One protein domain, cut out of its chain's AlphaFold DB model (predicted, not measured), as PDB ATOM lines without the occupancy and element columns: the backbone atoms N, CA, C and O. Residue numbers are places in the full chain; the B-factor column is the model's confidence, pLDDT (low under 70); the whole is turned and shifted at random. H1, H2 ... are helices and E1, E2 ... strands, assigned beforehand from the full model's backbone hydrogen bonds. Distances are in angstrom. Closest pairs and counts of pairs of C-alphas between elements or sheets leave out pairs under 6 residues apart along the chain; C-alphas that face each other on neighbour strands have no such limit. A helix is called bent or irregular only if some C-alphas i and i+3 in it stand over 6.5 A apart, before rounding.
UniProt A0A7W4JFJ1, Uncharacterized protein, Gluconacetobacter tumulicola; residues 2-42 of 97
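This is residues 2 to 42 of the 97 residues of an uncharacterized protein of Gluconacetobacter tumulicola (UniProt A0A7W4JFJ1). A small two-stranded hairpin, E1 and E2, makes one end of this elongated model and a single helix, H1, makes the other, with the stretch between E2 and H1 spanning the distance between these two ends. After H1 the last residues, 36 to 42, fold back from the helix's end. The printed part has 41 residues with two named strands and one named helix, in the order E1, E2, H1; the sheet's order is E1 - E2, antiparallel. The class is mixed, helices and strands, though under half of the residues are in named elements. The whole is only just loose, close to extended, with a radius of gyration of the C-alphas of 13.2 A, and it spans 39 by 21 by 14 A.

Begin at the sheet, where E1, residues 4 to 6, and E2, residues 12 to 16, are antiparallel neighbours and form a hairpin. The angle between their directions is 143 degrees. Look at the C-alphas of Thr 6 and Thr 12, which face each other at 4.5 A, and then at those of Val 4 and Cys 14, which face each other at 5.9 A. Between these strands the N of Ser 13 and the O of Gln 5 are within hydrogen-bond range at 3.5 A. At the far end of E2, its residues 15 to 16 pair antiparallel with residues 19 to 20, a stretch too short to bear a name. A short link of nine residues then leads to H1, residues 26 to 35, which is apart from E1. Within H1 every O i to N i+4 pair is within hydrogen-bond range.

Find C-alpha 4 at (-22.324, 48.333, 4.548), where E1 begins; it runs to Thr 6. E2 starts at C-alpha 12, at (-18.328, 44.618, 1.057), and runs 12.8 A to Trp 16. H1 starts at Arg 26 and runs 14.3 A to C-alpha 35, at (-32.209, 57.942, -18.011); it is not bent.

Look for the two C-alphas farthest apart at Ala 8, in the tight link of five residues between E1 and E2, and at Gly 37, after H1; they are 39.0 A apart. The first and last printed C-alphas, those of Glu 2 and Pro 42, are 23.0 A apart. The printed part has no cut and no long link between named elements. Read the B-factor column for the model's confidence: the mean pLDDT of the printed part is 72.7, and residues 2 to 14 and 22 to 24 are under 70. The mean is 50 in E1, 66 in E2 and 88 in H1.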
ATOM      1  N   GLU A   2     -28.530  52.951   4.618       44.47
ATOM      2  CA  GLU A   2     -27.754  51.914   3.921       44.47
ATOM      3  C   GLU A   2     -26.689  51.384   4.879       44.47
ATOM      4  O   GLU A   2     -25.918  52.159   5.443       44.47
ATOM      5  N   THR A   3     -26.677  50.076   5.110       49.56
ATOM      6  CA  THR A   3     -25.695  49.414   5.970       49.56
ATOM      7  C   THR A   3     -24.697  48.671   5.093       49.56
ATOM      8  O   THR A   3     -25.053  47.768   4.339       49.56
ATOM      9  N   VAL A   4     -23.428  49.067   5.174       54.03
ATOM     10  CA  VAL A   4     -22.324  48.333   4.548       54.03
ATOM     11  C   VAL A   4     -21.913  47.235   5.518       54.03
ATOM     12  O   VAL A   4     -21.482  47.529   6.631       54.03
ATOM     13  N   GLN A   5     -22.066  45.973   5.119       50.88
ATOM     14  CA  GLN A   5     -21.650  44.833   5.932       50.88
ATOM     15  C   GLN A   5     -20.522  44.085   5.215       50.88
ATOM     16  O   GLN A   5     -20.644  43.681   4.053       50.88
ATOM     17  N   THR A   6     -19.391  43.968   5.905       44.84
ATOM     18  CA  THR A   6     -18.178  43.315   5.412       44.84
ATOM     19  C   THR A   6     -18.256  41.826   5.732       44.84
ATOM     20  O   THR A   6     -18.338  41.450   6.900       44.84
ATOM     21  N   ASN A   7     -18.235  40.966   4.710       46.50
ATOM     22  CA  ASN A   7     -18.194  39.516   4.916       46.50
ATOM     23  C   ASN A   7     -16.769  39.051   5.273       46.50
ATOM     24  O   ASN A   7     -15.797  39.753   5.002       46.50
ATOM     25  N   ALA A   8     -16.631  37.833   5.818       45.91
ATOM     26  CA  ALA A   8     -15.374  37.239   6.318       45.91
ATOM     27  C   ALA A   8     -14.206  37.148   5.301       45.91
ATOM     28  O   ALA A   8     -13.082  36.839   5.675       45.91
ATOM     29  N   ILE A   9     -14.470  37.435   4.024       45.72
ATOM     30  CA  ILE A   9     -13.522  37.476   2.895       45.72
ATOM     31  C   ILE A   9     -13.173  38.912   2.451       45.72
ATOM     32  O   ILE A   9     -12.545  39.104   1.415       45.72
ATOM     33  N   GLY A  10     -13.597  39.940   3.196       48.16
ATOM     34  CA  GLY A  10     -13.297  41.350   2.908       48.16
ATOM     35  C   GLY A  10     -14.118  41.977   1.773       48.16
ATOM     36  O   GLY A  10     -13.953  43.156   1.478       48.16
ATOM     37  N   LEU A  11     -15.027  41.227   1.143       50.31
ATOM     38  CA  LEU A  11     -15.947  41.755   0.134       50.31
ATOM     39  C   LEU A  11     -17.117  42.472   0.821       50.31
ATOM     40  O   LEU A  11     -17.962  41.842   1.462       50.31
ATOM     41  N   THR A  12     -17.172  43.796   0.678       57.97
ATOM     42  CA  THR A  12     -18.328  44.618   1.057       57.97
ATOM     43  C   THR A  12     -19.473  44.367   0.083       57.97
ATOM     44  O   THR A  12     -19.368  44.682  -1.104       57.97
ATOM     45  N   SER A  13     -20.569  43.799   0.581       61.22
ATOM     46  CA  SER A  13     -21.805  43.640  -0.190       61.22
ATOM     47  C   SER A  13     -22.763  44.789   0.130       61.22
ATOM     48  O   SER A  13     -22.930  45.149   1.295       61.22
ATOM     49  N   CYS A  14     -23.369  45.401  -0.893       65.94
ATOM     50  CA  CYS A  14     -24.399  46.417  -0.672       65.94
ATOM     51  C   CYS A  14     -25.687  45.737  -0.192       65.94
ATOM     52  O   CYS A  14     -26.187  44.820  -0.853       65.94
ATOM     53  N   ILE A  15     -26.228  46.199   0.937       75.06
ATOM     54  CA  ILE A  15     -27.523  45.761   1.460       75.06
ATOM     55  C   ILE A  15     -28.567  46.811   1.099       75.06
ATOM     56  O   ILE A  15     -28.415  47.989   1.419       75.06
ATOM     57  N   TRP A  16     -29.649  46.372   0.463       71.75
ATOM     58  CA  TRP A  16     -30.782  47.223   0.123       71.75
ATOM     59  C   TRP A  16     -32.078  46.579   0.618       71.75
ATOM     60  O   TRP A  16     -32.344  45.410   0.342       71.75
ATOM     61  N   LEU A  17     -32.861  47.328   1.403       79.62
ATOM     62  CA  LEU A  17     -34.082  46.846   2.070       79.62
ATOM     63  C   LEU A  17     -33.893  45.507   2.815       79.62
ATOM     64  O   LEU A  17     -34.707  44.591   2.700       79.62
ATOM     65  N   GLY A  18     -32.787  45.376   3.554       80.88
ATOM     66  CA  GLY A  18     -32.480  44.179   4.345       80.88
ATOM     67  C   GLY A  18     -32.074  42.947   3.529       80.88
ATOM     68  O   GLY A  18     -31.874  41.882   4.106       80.88
ATOM     69  N   LYS A  19     -31.934  43.070   2.204       78.75
ATOM     70  CA  LYS A  19     -31.467  41.998   1.320       78.75
ATOM     71  C   LYS A  19     -30.101  42.347   0.746       78.75
ATOM     72  O   LYS A  19     -29.864  43.473   0.307       78.75
ATOM     73  N   THR A  20     -29.206  41.369   0.722       76.50
ATOM     74  CA  THR A  20     -27.943  41.465  -0.009       76.50
ATOM     75  C   THR A  20     -28.230  41.536  -1.502       76.50
ATOM     76  O   THR A  20     -28.981  40.721  -2.035       76.50
ATOM     77  N   VAL A  21     -27.640  42.517  -2.186       78.06
ATOM     78  CA  VAL A  21     -27.735  42.612  -3.646       78.06
ATOM     79  C   VAL A  21     -26.952  41.433  -4.246       78.06
ATOM     80  O   VAL A  21     -25.731  41.388  -4.093       78.06
ATOM     81  N   PRO A  22     -27.627  40.459  -4.891       62.81
ATOM     82  CA  PRO A  22     -27.064  39.127  -5.117       62.81
ATOM     83  C   PRO A  22     -25.970  39.119  -6.187       62.81
ATOM     84  O   PRO A  22     -24.969  38.429  -6.028       62.81
ATOM     85  N   THR A  23     -26.120  39.907  -7.255       63.75
ATOM     86  CA  THR A  23     -25.128  40.014  -8.330       63.75
ATOM     87  C   THR A  23     -25.269  41.343  -9.081       63.75
ATOM     88  O   THR A  23     -26.296  41.630  -9.680       63.75
ATOM     89  N   GLY A  24     -24.200  42.148  -9.060       65.88
ATOM     90  CA  GLY A  24     -23.880  43.220 -10.014       65.88
ATOM     91  C   GLY A  24     -24.891  44.361 -10.225       65.88
ATOM     92  O   GLY A  24     -25.900  44.212 -10.899       65.88
ATOM     93  N   LEU A  25     -24.498  45.589  -9.873       78.19
ATOM     94  CA  LEU A  25     -25.220  46.831 -10.211       78.19
ATOM     95  C   LEU A  25     -25.161  47.215 -11.707       78.19
ATOM     96  O   LEU A  25     -25.482  48.337 -12.074       78.19
ATOM     97  N   ARG A  26     -24.717  46.322 -12.601       79.56
ATOM     98  CA  ARG A  26     -24.433  46.659 -14.009       79.56
ATOM     99  C   ARG A  26     -25.683  47.074 -14.780       79.56
ATOM    100  O   ARG A  26     -25.639  48.058 -15.513       79.56
ATOM    101  N   TRP A  27     -26.776  46.326 -14.631       83.75
ATOM    102  CA  TRP A  27     -28.017  46.609 -15.356       83.75
ATOM    103  C   TRP A  27     -28.686  47.885 -14.846       83.75
ATOM    104  O   TRP A  27     -28.996  48.771 -15.639       83.75
ATOM    105  N   SER A  28     -28.835  48.015 -13.525       85.38
ATOM    106  CA  SER A  28     -29.417  49.206 -12.900       85.38
ATOM    107  C   SER A  28     -28.594  50.453 -13.211       85.38
ATOM    108  O   SER A  28     -29.155  51.493 -13.540       85.38
ATOM    109  N   PHE A  29     -27.265  50.338 -13.198       87.00
ATOM    110  CA  PHE A  29     -26.377  51.435 -13.559       87.00
ATOM    111  C   PHE A  29     -26.481  51.808 -15.042       87.00
ATOM    112  O   PHE A  29     -26.537  52.987 -15.378       87.00
ATOM    113  N   ALA A  30     -26.566  50.823 -15.942       85.88
ATOM    114  CA  ALA A  30     -26.780  51.085 -17.363       85.88
ATOM    115  C   ALA A  30     -28.111  51.809 -17.617       85.88
ATOM    116  O   ALA A  30     -28.147  52.730 -18.430       85.88
ATOM    117  N   LYS A  31     -29.175  51.428 -16.900       89.31
ATOM    118  CA  LYS A  31     -30.472  52.109 -16.968       89.31
ATOM    119  C   LYS A  31     -30.416  53.526 -16.413       89.31
ATOM    120  O   LYS A  31     -30.966  54.426 -17.037       89.31
ATOM    121  N   ALA A  32     -29.700  53.743 -15.313       89.88
ATOM    122  CA  ALA A  32     -29.462  55.085 -14.793       89.88
ATOM    123  C   ALA A  32     -28.713  55.961 -15.814       89.88
ATOM    124  O   ALA A  32     -29.084  57.108 -16.017       89.88
ATOM    125  N   CYS A  33     -27.711  55.419 -16.516       91.00
ATOM    126  CA  CYS A  33     -27.001  56.163 -17.563       91.00
ATOM    127  C   CYS A  33     -27.926  56.562 -18.726       91.00
ATOM    128  O   CYS A  33     -27.866  57.697 -19.186       91.00
ATOM    129  N   GLU A  34     -28.795  55.646 -19.165       91.31
ATOM    130  CA  GLU A  34     -29.795  55.897 -20.212       91.31
ATOM    131  C   GLU A  34     -30.786  56.994 -19.795       91.31
ATOM    132  O   GLU A  34     -31.032  57.925 -20.556       91.31
ATOM    133  N   GLN A  35     -31.299  56.931 -18.562       92.50
ATOM    134  CA  GLN A  35     -32.209  57.942 -18.011       92.50
ATOM    135  C   GLN A  35     -31.552  59.319 -17.871       92.50
ATOM    136  O   GLN A  35     -32.207  60.334 -18.081       92.50
ATOM    137  N   SER A  36     -30.256  59.353 -17.567       91.00
ATOM    138  CA  SER A  36     -29.463  60.583 -17.510       91.00
ATOM    139  C   SER A  36     -29.094  61.141 -18.893       91.00
ATOM    140  O   SER A  36     -28.386  62.142 -18.966       91.00
ATOM    141  N   GLY A  37     -29.515  60.497 -19.990       93.69
ATOM    142  CA  GLY A  37     -29.200  60.928 -21.354       93.69
ATOM    143  C   GLY A  37     -27.730  60.745 -21.745       93.69
ATOM    144  O   GLY A  37     -27.257  61.380 -22.686       93.69
ATOM    145  N   LEU A  38     -26.980  59.896 -21.033       90.25
ATOM    146  CA  LEU A  38     -25.580  59.631 -21.354       90.25
ATOM    147  C   LEU A  38     -25.487  58.698 -22.567       90.25
ATOM    148  O   LEU A  38     -26.010  57.584 -22.560       90.25
ATOM    149  N   SER A  39     -24.741  59.120 -23.590       88.69
ATOM    150  CA  SER A  39     -24.442  58.304 -24.779       88.69
ATOM    151  C   SER A  39     -23.483  57.140 -24.500       88.69
ATOM    152  O   SER A  39     -23.283  56.270 -25.347       88.69
ATOM    153  N   TRP A  40     -22.877  57.115 -23.313       88.06
ATOM    154  CA  TRP A  40     -21.873  56.144 -22.906       88.06
ATOM    155  C   TRP A  40     -22.107  55.678 -21.466       88.06
ATOM    156  O   TRP A  40     -22.818  56.314 -20.689       88.06
ATOM    157  N   LYS A  41     -21.508  54.539 -21.106       88.44
ATOM    158  CA  LYS A  41     -21.653  53.921 -19.781       88.44
ATOM    159  C   LYS A  41     -20.347  54.066 -18.994       88.44
ATOM    160  O   LYS A  41     -19.421  53.291 -19.252       88.44
ATOM    161  N   PRO A  42     -20.247  55.017 -18.047       88.81
ATOM    162  CA  PRO A  42     -19.078  55.126 -17.187       88.81
ATOM    163  C   PRO A  42     -18.803  53.829 -16.426       88.81
ATOM    164  O   PRO A  42     -19.698  53.142 -15.945       88.81
TER     165      PRO A  42